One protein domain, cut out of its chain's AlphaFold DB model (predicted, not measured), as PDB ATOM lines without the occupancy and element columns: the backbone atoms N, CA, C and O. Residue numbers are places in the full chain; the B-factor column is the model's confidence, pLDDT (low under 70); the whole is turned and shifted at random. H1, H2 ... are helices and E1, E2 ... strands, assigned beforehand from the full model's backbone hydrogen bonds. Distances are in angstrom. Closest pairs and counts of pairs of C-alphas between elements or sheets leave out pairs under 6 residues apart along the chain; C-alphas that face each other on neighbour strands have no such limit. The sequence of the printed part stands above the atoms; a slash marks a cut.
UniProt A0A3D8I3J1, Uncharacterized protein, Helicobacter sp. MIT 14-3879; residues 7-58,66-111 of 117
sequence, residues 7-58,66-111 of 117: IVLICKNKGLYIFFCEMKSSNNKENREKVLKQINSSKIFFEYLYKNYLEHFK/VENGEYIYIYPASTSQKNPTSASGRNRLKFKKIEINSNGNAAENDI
ATOM      1  N   ILE A   7     305.937 372.864 239.025       93.94
ATOM      2  CA  ILE A   7     305.733 372.852 240.478       93.94
ATOM      3  C   ILE A   7     305.031 374.152 240.862       93.94
ATOM      4  O   ILE A   7     305.507 375.233 240.517       93.94
ATOM      5  N   VAL A   8     303.915 374.054 241.583       93.44
ATOM      6  CA  VAL A   8     303.165 375.217 242.071       93.44
ATOM      7  C   VAL A   8     303.401 375.388 243.565       93.44
ATOM      8  O   VAL A   8     303.286 374.434 244.334       93.44
ATOM      9  N   LEU A   9     303.706 376.623 243.960       91.94
ATOM     10  CA  LEU A   9     303.877 377.051 245.342       91.94
ATOM     11  C   LEU A   9     302.810 378.104 245.653       91.94
ATOM     12  O   LEU A   9     302.828 379.185 245.068       91.94
ATOM     13  N   ILE A  10     301.875 377.794 246.552       90.88
ATOM     14  CA  ILE A  10     300.808 378.717 246.966       90.88
ATOM     15  C   ILE A  10     301.021 379.092 248.427       90.88
ATOM     16  O   ILE A  10     301.042 378.220 249.292       90.88
ATOM     17  N   CYS A  11     301.140 380.389 248.710       87.25
ATOM     18  CA  CYS A  11     301.159 380.908 250.075       87.25
ATOM     19  C   CYS A  11     299.764 381.421 250.455       87.25
ATOM     20  O   CYS A  11     299.215 382.297 249.782       87.25
ATOM     21  N   LYS A  12     299.186 380.884 251.533       85.25
ATOM     22  CA  LYS A  12     297.908 381.342 252.100       85.25
ATOM     23  C   LYS A  12     297.953 381.214 253.618       85.25
ATOM     24  O   LYS A  12     298.328 380.170 254.138       85.25
ATOM     25  N   ASN A  13     297.580 382.271 254.341       82.94
ATOM     26  CA  ASN A  13     297.552 382.298 255.813       82.94
ATOM     27  C   ASN A  13     298.872 381.862 256.487       82.94
ATOM     28  O   ASN A  13     298.843 381.189 257.512       82.94
ATOM     29  N   LYS A  14     300.028 382.234 255.913       77.06
ATOM     30  CA  LYS A  14     301.379 381.787 256.329       77.06
ATOM     31  C   LYS A  14     301.657 380.283 256.144       77.06
ATOM     32  O   LYS A  14     302.727 379.816 256.517       77.06
ATOM     33  N   GLY A  15     300.729 379.531 255.554       80.19
ATOM     34  CA  GLY A  15     300.955 378.168 255.086       80.19
ATOM     35  C   GLY A  15     301.465 378.162 253.647       80.19
ATOM     36  O   GLY A  15     300.950 378.901 252.804       80.19
ATOM     37  N   LEU A  16     302.461 377.317 253.369       86.81
ATOM     38  CA  LEU A  16     302.930 377.041 252.014       86.81
ATOM     39  C   LEU A  16     302.408 375.679 251.545       86.81
ATOM     40  O   LEU A  16     302.693 374.649 252.154       86.81
ATOM     41  N   TYR A  17     301.685 375.687 250.431       89.88
ATOM     42  CA  TYR A  17     301.156 374.503 249.766       89.88
ATOM     43  C   TYR A  17     301.980 374.225 248.509       89.88
ATOM     44  O   TYR A  17     302.257 375.140 247.731       89.88
ATOM     45  N   ILE A  18     302.371 372.967 248.313       93.00
ATOM     46  CA  ILE A  18     303.248 372.536 247.220       93.00
ATOM     47  C   ILE A  18     302.487 371.531 246.368       93.00
ATOM     48  O   ILE A  18     301.978 370.541 246.894       93.00
ATOM     49  N   PHE A  19     302.460 371.749 245.059       94.06
ATOM     50  CA  PHE A  19     301.809 370.853 244.109       94.06
ATOM     51  C   PHE A  19     302.781 370.476 242.996       94.06
ATOM     52  O   PHE A  19     303.215 371.325 242.219       94.06
ATOM     53  N   PHE A  20     303.098 369.191 242.894       94.94
ATOM     54  CA  PHE A  20     303.862 368.628 241.788       94.94
ATOM     55  C   PHE A  20     302.895 368.226 240.683       94.94
ATOM     56  O   PHE A  20     302.116 367.285 240.853       94.94
ATOM     57  N   CYS A  21     302.923 368.953 239.571       93.81
ATOM     58  CA  CYS A  21     301.912 368.849 238.532       93.81
ATOM     59  C   CYS A  21     302.487 368.224 237.266       93.81
ATOM     60  O   CYS A  21     303.528 368.646 236.768       93.81
ATOM     61  N   GLU A  22     301.768 367.244 236.729       94.12
ATOM     62  CA  GLU A  22     302.052 366.656 235.425       94.12
ATOM     63  C   GLU A  22     300.791 366.663 234.565       94.12
ATOM     64  O   GLU A  22     299.716 366.244 235.012       94.12
ATOM     65  N   MET A  23     300.937 367.092 233.318       91.31
ATOM     66  CA  MET A  23     299.907 367.069 232.298       91.31
ATOM     67  C   MET A  23     300.099 365.872 231.366       91.31
ATOM     68  O   MET A  23     301.194 365.568 230.901       91.31
ATOM     69  N   LYS A  24     299.004 365.187 231.029       90.56
ATOM     70  CA  LYS A  24     298.989 364.223 229.915       90.56
ATOM     71  C   LYS A  24     297.748 364.411 229.068       90.56
ATOM     72  O   LYS A  24     296.720 364.888 229.535       90.56
ATOM     73  N   SER A  25     297.825 363.941 227.829       86.44
ATOM     74  CA  SER A  25     296.722 364.009 226.869       86.44
ATOM     75  C   SER A  25     295.510 363.148 227.241       86.44
ATOM     76  O   SER A  25     294.431 363.372 226.708       86.44
ATOM     77  N   SER A  26     295.652 362.146 228.118       86.81
ATOM     78  CA  SER A  26     294.535 361.272 228.508       86.81
ATOM     79  C   SER A  26     294.802 360.460 229.774       86.81
ATOM     80  O   SER A  26     295.918 360.005 230.018       86.81
ATOM     81  N   ASN A  27     293.747 360.165 230.536       87.00
ATOM     82  CA  ASN A  27     293.814 359.376 231.765       87.00
ATOM     83  C   ASN A  27     293.832 357.850 231.524       87.00
ATOM     84  O   ASN A  27     292.869 357.152 231.841       87.00
ATOM     85  N   ASN A  28     294.938 357.322 230.996       85.75
ATOM     86  CA  ASN A  28     295.175 355.879 230.856       85.75
ATOM     87  C   ASN A  28     296.216 355.353 231.874       85.75
ATOM     88  O   ASN A  28     296.908 356.130 232.536       85.75
ATOM     89  N   LYS A  29     296.311 354.023 232.033       84.75
ATOM     90  CA  LYS A  29     297.199 353.378 233.023       84.75
ATOM     91  C   LYS A  29     298.678 353.711 232.792       84.75
ATOM     92  O   LYS A  29     299.374 354.047 233.744       84.75
ATOM     93  N   GLU A  30     299.130 353.666 231.541       87.25
ATOM     94  CA  GLU A  30     300.514 353.969 231.162       87.25
ATOM     95  C   GLU A  30     300.908 355.400 231.563       87.25
ATOM     96  O   GLU A  30     301.955 355.628 232.174       87.25
ATOM     97  N   ASN A  31     300.028 356.363 231.298       87.81
ATOM     98  CA  ASN A  31     300.218 357.754 231.682       87.81
ATOM     99  C   ASN A  31     300.261 357.926 233.204       87.81
ATOM    100  O   ASN A  31     301.109 358.665 233.691       87.81
ATOM    101  N   ARG A  32     299.425 357.213 233.973       86.50
ATOM    102  CA  ARG A  32     299.459 357.271 235.451       86.50
ATOM    103  C   ARG A  32     300.804 356.818 236.020       86.50
ATOM    104  O   ARG A  32     301.328 357.454 236.930       86.50
ATOM    105  N   GLU A  33     301.370 355.738 235.489       86.81
ATOM    106  CA  GLU A  33     302.673 355.233 235.936       86.81
ATOM    107  C   GLU A  33     303.812 356.194 235.572       86.81
ATOM    108  O   GLU A  33     304.707 356.429 236.388       86.81
ATOM    109  N   LYS A  34     303.763 356.794 234.375       89.19
ATOM    110  CA  LYS A  34     304.718 357.829 233.945       89.19
ATOM    111  C   LYS A  34     304.651 359.066 234.842       89.19
ATOM    112  O   LYS A  34     305.690 359.490 235.343       89.19
ATOM    113  N   VAL A  35     303.444 359.566 235.114       90.75
ATOM    114  CA  VAL A  35     303.194 360.730 235.980       90.75
ATOM    115  C   VAL A  35     303.840 360.547 237.354       90.75
ATOM    116  O   VAL A  35     304.564 361.423 237.815       90.75
ATOM    117  N   LEU A  36     303.654 359.388 237.992       89.88
ATOM    118  CA  LEU A  36     304.242 359.124 239.309       89.88
ATOM    119  C   LEU A  36     305.775 359.158 239.287       89.88
ATOM    120  O   LEU A  36     306.388 359.708 240.201       89.88
ATOM    121  N   LYS A  37     306.405 358.592 238.250       89.81
ATOM    122  CA  LYS A  37     307.870 358.621 238.108       89.81
ATOM    123  C   LYS A  37     308.379 360.053 237.934       89.81
ATOM    124  O   LYS A  37     309.318 360.441 238.622       89.81
ATOM    125  N   GLN A  38     307.731 360.826 237.065       91.94
ATOM    126  CA  GLN A  38     308.086 362.219 236.775       91.94
ATOM    127  C   GLN A  38     307.943 363.116 238.008       91.94
ATOM    128  O   GLN A  38     308.865 363.862 238.339       91.94
ATOM    129  N   ILE A  39     306.831 362.986 238.735       92.62
ATOM    130  CA  ILE A  39     306.598 363.726 239.978       92.62
ATOM    131  C   ILE A  39     307.645 363.367 241.036       92.62
ATOM    132  O   ILE A  39     308.209 364.265 241.655       92.62
ATOM    133  N   ASN A  40     307.967 362.082 241.217       90.56
ATOM    134  CA  ASN A  40     308.999 361.679 242.175       90.56
ATOM    135  C   ASN A  40     310.376 362.266 241.825       90.56
ATOM    136  O   ASN A  40     311.088 362.717 242.719       90.56
ATOM    137  N   SER A  41     310.745 362.312 240.540       91.25
ATOM    138  CA  SER A  41     311.978 362.981 240.103       91.25
ATOM    139  C   SER A  41     311.974 364.475 240.439       91.25
ATOM    140  O   SER A  41     312.966 364.986 240.956       91.25
ATOM    141  N   SER A  42     310.858 365.167 240.211       92.25
ATOM    142  CA  SER A  42     310.730 366.587 240.551       92.25
ATOM    143  C   SER A  42     310.709 366.859 242.050       92.25
ATOM    144  O   SER A  42     311.246 367.877 242.479       92.25
ATOM    145  N   LYS A  43     310.156 365.948 242.857       92.38
ATOM    146  CA  LYS A  43     310.219 366.033 244.319       92.38
ATOM    147  C   LYS A  43     311.666 366.017 244.802       92.38
ATOM    148  O   LYS A  43     312.058 366.918 245.533       92.38
ATOM    149  N   ILE A  44     312.475 365.073 244.321       91.88
ATOM    150  CA  ILE A  44     313.906 364.989 244.663       91.88
ATOM    151  C   ILE A  44     314.645 366.268 244.248       91.88
ATOM    152  O   ILE A  44     315.429 366.817 245.020       91.88
ATOM    153  N   PHE A  45     314.379 366.769 243.038       92.31
ATOM    154  CA  PHE A  45     314.974 368.018 242.562       92.31
ATOM    155  C   PHE A  45     314.596 369.214 243.447       92.31
ATOM    156  O   PHE A  45     315.458 370.003 243.828       92.31
ATOM    157  N   PHE A  46     313.323 369.328 243.822       92.81
ATOM    158  CA  PHE A  46     312.851 370.408 244.680       92.81
ATOM    159  C   PHE A  46     313.401 370.306 246.107       92.81
ATOM    160  O   PHE A  46     313.794 371.319 246.678       92.81
ATOM    161  N   GLU A  47     313.507 369.097 246.667       92.06
ATOM    162  CA  GLU A  47     314.174 368.862 247.954       92.06
ATOM    163  C   GLU A  47     315.629 369.325 247.926       92.06
ATOM    164  O   GLU A  47     316.093 369.950 248.878       92.06
ATOM    165  N   TYR A  48     316.346 369.051 246.833       93.00
ATOM    166  CA  TYR A  48     317.706 369.543 246.650       93.00
ATOM    167  C   TYR A  48     317.741 371.075 246.615       93.00
ATOM    168  O   TYR A  48     318.477 371.677 247.395       93.00
ATOM    169  N   LEU A  49     316.919 371.718 245.776       91.56
ATOM    170  CA  LEU A  49     316.863 373.182 245.698       91.56
ATOM    171  C   LEU A  49     316.539 373.820 247.050       91.56
ATOM    172  O   LEU A  49     317.189 374.784 247.448       91.56
ATOM    173  N   TYR A  50     315.566 373.266 247.772       88.62
ATOM    174  CA  TYR A  50     315.162 373.793 249.066       88.62
ATOM    175  C   TYR A  50     316.259 373.633 250.121       88.62
ATOM    176  O   TYR A  50     316.541 374.582 250.845       88.62
ATOM    177  N   LYS A  51     316.945 372.485 250.174       88.56
ATOM    178  CA  LYS A  51     318.089 372.295 251.082       88.56
ATOM    179  C   LYS A  51     319.209 373.299 250.807       88.56
ATOM    180  O   LYS A  51     319.678 373.930 251.744       88.56
ATOM    181  N   ASN A  52     319.566 373.512 249.539       90.56
ATOM    182  CA  ASN A  52     320.561 374.527 249.168       90.56
ATOM    183  C   ASN A  52     320.101 375.937 249.567       90.56
ATOM    184  O   ASN A  52     320.884 376.730 250.078       90.56
ATOM    185  N   TYR A  53     318.818 376.255 249.381       88.19
ATOM    186  CA  TYR A  53     318.263 377.523 249.844       88.19
ATOM    187  C   TYR A  53     318.423 377.694 251.365       88.19
ATOM    188  O   TYR A  53     318.864 378.749 251.812       88.19
ATOM    189  N   LEU A  54     318.143 376.659 252.162       86.50
ATOM    190  CA  LEU A  54     318.294 376.701 253.622       86.50
ATOM    191  C   LEU A  54     319.742 376.877 254.097       86.50
ATOM    192  O   LEU A  54     319.965 377.454 255.160       86.50
ATOM    193  N   GLU A  55     320.725 376.403 253.329       89.19
ATOM    194  CA  GLU A  55     322.144 376.606 253.649       89.19
ATOM    195  C   GLU A  55     322.566 378.076 253.520       89.19
ATOM    196  O   GLU A  55     323.438 378.542 254.255       89.19
ATOM    197  N   HIS A  56     321.925 378.828 252.623       88.69
ATOM    198  CA  HIS A  56     322.282 380.217 252.329       88.69
ATOM    199  C   HIS A  56     321.333 381.250 252.943       88.69
ATOM    200  O   HIS A  56     321.720 382.402 253.147       88.69
ATOM    201  N   PHE A  57     320.102 380.857 253.266       84.44
ATOM    202  CA  PHE A  57     319.059 381.757 253.738       84.44
ATOM    203  C   PHE A  57     318.390 381.194 254.992       84.44
ATOM    204  O   PHE A  57     317.989 380.037 255.037       84.44
ATOM    205  N   LYS A  58     318.212 382.038 256.017       76.56
ATOM    206  CA  LYS A  58     317.409 381.695 257.201       76.56
ATOM    207  C   LYS A  58     315.933 381.966 256.892       76.56
ATOM    208  O   LYS A  58     315.582 383.144 256.780       76.56
ATOM    209  N   VAL A  66     308.399 369.480 252.140       83.69
ATOM    210  CA  VAL A  66     308.335 368.897 250.785       83.69
ATOM    211  C   VAL A  66     307.628 367.536 250.787       83.69
ATOM    212  O   VAL A  66     306.993 367.153 249.804       83.69
ATOM    213  N   GLU A  67     307.671 366.820 251.913       83.75
ATOM    214  CA  GLU A  67     306.944 365.563 252.095       83.75
ATOM    215  C   GLU A  67     305.426 365.723 251.999       83.75
ATOM    216  O   GLU A  67     304.760 364.816 251.502       83.75
ATOM    217  N   ASN A  68     304.905 366.889 252.389       85.31
ATOM    218  CA  ASN A  68     303.483 367.214 252.325       85.31
ATOM    219  C   ASN A  68     303.030 367.681 250.933       85.31
ATOM    220  O   ASN A  68     301.853 367.987 250.751       85.31
ATOM    221  N   GLY A  69     303.940 367.754 249.956       89.94
ATOM    222  CA  GLY A  69     303.600 368.161 248.600       89.94
ATOM    223  C   GLY A  69     302.620 367.199 247.932       89.94
ATOM    224  O   GLY A  69     302.769 365.977 247.979       89.94
ATOM    225  N   GLU A  70     301.607 367.758 247.281       92.56
ATOM    226  CA  GLU A  70     300.562 366.990 246.623       92.56
ATOM    227  C   GLU A  70     300.914 366.662 245.178       92.56
ATOM    228  O   GLU A  70     301.544 367.443 244.468       92.56
ATOM    229  N   TYR A  71     300.491 365.483 244.726       93.50
ATOM    230  CA  TYR A  71     300.791 364.990 243.386       93.50
ATOM    231  C   TYR A  71     299.559 365.210 242.521       93.50
ATOM    232  O   TYR A  71     298.517 364.597 242.771       93.50
ATOM    233  N   ILE A  72     299.660 366.074 241.519       94.12
ATOM    234  CA  ILE A  72     298.533 366.499 240.695       94.12
ATOM    235  C   ILE A  72     298.714 365.987 239.269       94.12
ATOM    236  O   ILE A  72     299.686 366.300 238.587       94.12
ATOM    237  N   TYR A  73     297.741 365.208 238.811       93.25
ATOM    238  CA  TYR A  73     297.641 364.756 237.434       93.25
ATOM    239  C   TYR A  73     296.537 365.526 236.713       93.25
ATOM    240  O   TYR A  73     295.349 365.326 236.988       93.25
ATOM    241  N   ILE A  74     296.946 366.370 235.769       92.50
ATOM    242  CA  ILE A  74     296.077 367.178 234.924       92.50
ATOM    243  C   ILE A  74     295.881 366.498 233.563       92.50
ATOM    244  O   ILE A  74     296.836 366.039 232.935       92.50
ATOM    245  N   TYR A  75     294.642 366.417 233.086       90.12
ATOM    246  CA  TYR A  75     294.342 365.896 231.750       90.12
ATOM    247  C   TYR A  75     293.062 366.519 231.184       90.12
ATOM    248  O   TYR A  75     292.174 366.903 231.954       90.12
ATOM    249  N   PRO A  76     292.930 366.601 229.849       87.88
ATOM    250  CA  PRO A  76     291.692 367.043 229.235       87.88
ATOM    251  C   PRO A  76     290.591 366.006 229.444       87.88
ATOM    252  O   PRO A  76     290.813 364.804 229.277       87.88
ATOM    253  N   ALA A  77     289.389 366.464 229.779       76.19
ATOM    254  CA  ALA A  77     288.200 365.623 229.769       76.19
ATOM    255  C   ALA A  77     287.277 366.036 228.623       76.19
ATOM    256  O   ALA A  77     287.014 367.219 228.429       76.19
ATOM    257  N   SER A  78     286.739 365.057 227.894       62.81
ATOM    258  CA  SER A  78     285.492 365.271 227.164       62.81
ATOM    259  C   SER A  78     284.338 365.370 228.167       62.81
ATOM    260  O   SER A  78     284.389 364.766 229.245       62.81
ATOM    261  N   THR A  79     283.293 366.114 227.807       51.16
ATOM    262  CA  THR A  79     282.149 366.550 228.634       51.16
ATOM    263  C   THR A  79     281.340 365.449 229.350       51.16
ATOM    264  O   THR A  79     280.342 365.759 229.990       51.16
ATOM    265  N   SER A  80     281.737 364.170 229.325       45.94
ATOM    266  CA  SER A  80     280.967 363.070 229.932       45.94
ATOM    267  C   SER A  80     281.752 362.066 230.785       45.94
ATOM    268  O   SER A  80     281.186 361.047 231.193       45.94
ATOM    269  N   GLN A  81     283.042 362.271 231.070       47.31
ATOM    270  CA  GLN A  81     283.765 361.298 231.899       47.31
ATOM    271  C   GLN A  81     283.479 361.516 233.388       47.31
ATOM    272  O   GLN A  81     283.810 362.562 233.942       47.31
ATOM    273  N   LYS A  82     282.921 360.499 234.065       47.84
ATOM    274  CA  LYS A  82     282.768 360.468 235.532       47.84
ATOM    275  C   LYS A  82     284.118 360.696 236.226       47.84
ATOM    276  O   LYS A  82     285.181 360.379 235.685       47.84
ATOM    277  N   ASN A  83     284.098 361.309 237.405       49.12
ATOM    278  CA  ASN A  83     285.308 361.584 238.180       49.12
ATOM    279  C   ASN A  83     285.902 360.270 238.700       49.12
ATOM    280  O   ASN A  83     285.211 359.562 239.430       49.12
ATOM    281  N   PRO A  84     287.158 359.925 238.363       48.84
ATOM    282  CA  PRO A  84     287.860 358.907 239.115       48.84
ATOM    283  C   PRO A  84     288.104 359.481 240.510       48.84
ATOM    284  O   PRO A  84     288.883 360.419 240.684       48.84
ATOM    285  N   THR A  85     287.400 358.941 241.499       50.91
ATOM    286  CA  THR A  85     287.725 359.136 242.910       50.91
ATOM    287  C   THR A  85     289.148 358.641 243.147       50.91
ATOM    288  O   THR A  85     289.515 357.567 242.670       50.91
ATOM    289  N   SER A  86     289.942 359.473 243.825       53.44
ATOM    290  CA  SER A  86     291.311 359.236 244.303       53.44
ATOM    291  C   SER A  86     291.722 357.762 244.344       53.44
ATOM    292  O   SER A  86     291.074 356.961 245.020       53.44
ATOM    293  N   ALA A  87     292.828 357.412 243.680       50.06
ATOM    294  CA  ALA A  87     293.405 356.081 243.809       50.06
ATOM    295  C   ALA A  87     293.810 355.860 245.276       50.06
ATOM    296  O   ALA A  87     294.669 356.565 245.807       50.06
ATOM    297  N   SER A  88     293.155 354.913 245.948       41.38
ATOM    298  CA  SER A  88     293.469 354.513 247.318       41.38
ATOM    299  C   SER A  88     294.821 353.795 247.337       41.38
ATOM    300  O   SER A  88     294.909 352.588 247.128       41.38
ATOM    301  N   GLY A  89     295.887 354.557 247.551       44.91
ATOM    302  CA  GLY A  89     297.251 354.071 247.720       44.91
ATOM    303  C   GLY A  89     298.119 355.170 248.327       44.91
ATOM    304  O   GLY A  89     297.784 356.348 248.225       44.91
ATOM    305  N   ARG A  90     299.229 354.788 248.976       48.50
ATOM    306  CA  ARG A  90     300.141 355.681 249.729       48.50
ATOM    307  C   ARG A  90     300.656 356.904 248.945       48.50
ATOM    308  O   ARG A  90     301.102 357.853 249.572       48.50
ATOM    309  N   ASN A  91     300.510 356.924 247.620       55.28
ATOM    310  CA  ASN A  91     300.746 358.090 246.770       55.28
ATOM    311  C   ASN A  91     299.390 358.627 246.293       55.28
ATOM    312  O   ASN A  91     298.841 358.129 245.307       55.28
ATOM    313  N   ARG A  92     298.820 359.606 247.008       73.06
ATOM    314  CA  ARG A  92     297.507 360.204 246.702       73.06
ATOM    315  C   ARG A  92     297.586 361.099 245.458       73.06
ATOM    316  O   ARG A  92     297.426 362.310 245.558       73.06
ATOM    317  N   LEU A  93     297.836 360.504 244.290       87.75
ATOM    318  CA  LEU A  93     297.748 361.193 243.006       87.75
ATOM    319  C   LEU A  93     296.323 361.735 242.842       87.75
ATOM    320  O   LEU A  93     295.366 360.963 242.708       87.75
ATOM    321  N   LYS A  94     296.177 363.057 242.899       91.12
ATOM    322  CA  LYS A  94     294.904 363.746 242.702       91.12
ATOM    323  C   LYS A  94     294.722 364.023 241.218       91.12
ATOM    324  O   LYS A  94     295.630 364.480 240.533       91.12
ATOM    325  N   PHE A  95     293.524 363.750 240.729       90.12
ATOM    326  CA  PHE A  95     293.162 363.943 239.334       90.12
ATOM    327  C   PHE A  95     292.453 365.286 239.182       90.12
ATOM    328  O   PHE A  95     291.449 365.529 239.853       90.12
ATOM    329  N   LYS A  96     292.950 366.137 238.289       90.62
ATOM    330  CA  LYS A  96     292.328 367.409 237.923       90.62
ATOM    331  C   LYS A  96     292.026 367.391 236.429       90.62
ATOM    332  O   LYS A  96     292.882 367.065 235.614       90.62
ATOM    333  N   LYS A  97     290.779 367.673 236.075       89.25
ATOM    334  CA  LYS A  97     290.354 367.764 234.678       89.25
ATOM    335  C   LYS A  97     290.390 369.221 234.263       89.25
ATOM    336  O   LYS A  97     290.026 370.074 235.065       89.25
ATOM    337  N   ILE A  98     290.797 369.470 233.029       90.00
ATOM    338  CA  ILE A  98     290.708 370.790 232.409       90.00
ATOM    339  C   ILE A  98     289.876 370.700 231.136       90.00
ATOM    340  O   ILE A  98     289.932 369.701 230.413       90.00
ATOM    341  N   GLU A  99     289.098 371.741 230.879       88.12
ATOM    342  CA  GLU A  99     288.416 371.913 229.605       88.12
ATOM    343  C   GLU A  99     289.344 372.661 228.655       88.12
ATOM    344  O   GLU A  99     289.921 373.692 229.002       88.12
ATOM    345  N   ILE A 100     289.517 372.101 227.461       85.75
ATOM    346  CA  ILE A 100     290.327 372.696 226.406       85.75
ATOM    347  C   ILE A 100     289.367 373.243 225.355       85.75
ATOM    348  O   ILE A 100     288.513 372.515 224.850       85.75
ATOM    349  N   ASN A 101     289.498 374.527 225.037       87.31
ATOM    350  CA  ASN A 101     288.695 375.157 223.998       87.31
ATOM    351  C   ASN A 101     289.153 374.735 222.589       87.31
ATOM    352  O   ASN A 101     290.167 374.063 222.409       87.31
ATOM    353  N   SER A 102     288.425 375.169 221.560       86.50
ATOM    354  CA  SER A 102     288.737 374.856 220.156       86.50
ATOM    355  C   SER A 102     290.139 375.287 219.708       86.50
ATOM    356  O   SER A 102     290.654 374.752 218.732       86.50
ATOM    357  N   ASN A 103     290.756 376.236 220.416       87.81
ATOM    358  CA  ASN A 103     292.082 376.767 220.108       87.81
ATOM    359  C   ASN A 103     293.199 376.041 220.876       87.81
ATOM    360  O   ASN A 103     294.351 376.449 220.791       87.81
ATOM    361  N   GLY A 104     292.877 374.993 221.643       81.88
ATOM    362  CA  GLY A 104     293.859 374.264 222.444       81.88
ATOM    363  C   GLY A 104     294.198 374.924 223.784       81.88
ATOM    364  O   GLY A 104     295.105 374.459 224.469       81.88
ATOM    365  N   ASN A 105     293.471 375.969 224.187       85.94
ATOM    366  CA  ASN A 105     293.733 376.690 225.430       85.94
ATOM    367  C   ASN A 105     292.830 376.187 226.561       85.94
ATOM    368  O   ASN A 105     291.646 375.924 226.350       85.94
ATOM    369  N   ALA A 106     293.380 376.141 227.772       86.25
ATOM    370  CA  ALA A 106     292.636 375.970 229.015       86.25
ATOM    371  C   ALA A 106     292.860 377.199 229.902       86.25
ATOM    372  O   ALA A 106     293.969 377.733 229.951       86.25
ATOM    373  N   ALA A 107     291.813 377.644 230.593       86.00
ATOM    374  CA  ALA A 107     291.881 378.744 231.546       86.00
ATOM    375  C   ALA A 107     291.281 378.293 232.879       86.00
ATOM    376  O   ALA A 107     290.232 377.654 232.900       86.00
ATOM    377  N   GLU A 108     291.952 378.638 233.974       85.88
ATOM    378  CA  GLU A 108     291.456 378.470 235.335       85.88
ATOM    379  C   GLU A 108     291.453 379.846 235.999       85.88
ATOM    380  O   GLU A 108     292.483 380.519 236.039       85.88
ATOM    381  N   ASN A 109     290.283 380.275 236.471       85.25
ATOM    382  CA  ASN A 109     290.081 381.622 237.001       85.25
ATOM    383  C   ASN A 109     290.269 381.678 238.522       85.25
ATOM    384  O   ASN A 109     290.465 382.764 239.064       85.25
ATOM    385  N   ASP A 110     290.228 380.532 239.208       89.69
ATOM    386  CA  ASP A 110     290.444 380.451 240.648       89.69
ATOM    387  C   ASP A 110     291.434 379.332 240.984       89.69
ATOM    388  O   ASP A 110     291.089 378.162 241.166       89.69
ATOM    389  N   ILE A 111     292.706 379.719 241.095       88.31
ATOM    390  CA  ILE A 111     293.799 378.793 241.387       88.31
ATOM    391  C   ILE A 111     293.681 378.184 242.791       88.31
ATOM    392  O   ILE A 111     294.063 377.033 243.003       88.31
TER     393      ILE A 111
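What this domain is: This is residues 7 to 58 and 66 to 111 of the 117 residues of an uncharacterized protein of Helicobacter sp. MIT 14-3879 (UniProt A0A3D8I3J1). A strongly twisted wall of four strands has one long helix, H1, slanting over one face in two layers, and residues 51 to 58 stick out at the end of H1. The printed part has 98 residues with E1, E2, H1, E3 and E4 in that order, class mixed; the mixed sheet runs E1, E2, E3, E4. It is only just loose, close to compact, radius of gyration of the C-alphas 15.5 A, spanning 49 by 29 by 23 A.

Where its parts are: E1, residues 7 to 12, begins at C-alpha 7 (305.733, 372.852, 240.478). E2, residues 15 to 23, is 25.4 A long; H1, residues 29 to 56, 41.5 A. E3 is residues 70 to 76; E4, residues 93 to 98, ends at C-alpha 98 (290.708, 370.790, 232.409).

How they stand to each other: E1 and E2 form an antiparallel hairpin (N 8 to O 19, 2.9 A). E2 and E3 are parallel (N 20 to O 70, 2.8 A), as are E3 and E4 (N 73 to O 94, 2.8 A). H1 is on the sheet at a height of 8.4 A, over E2 and E3, slantwise at 35 degrees to E2 on the local plane; the closest C-alphas of H1 and E2 are Ile 39 and Phe 20, 5.9 A. In H1 every O i to N i+4 pair is within hydrogen-bond range.

The domain as a whole: Residues 59 to 65 are cut out; C-alphas 58 and 66 are 16.9 A apart. The E3 to E4 link is long, and residues 78 to 91 have pLDDT under 70.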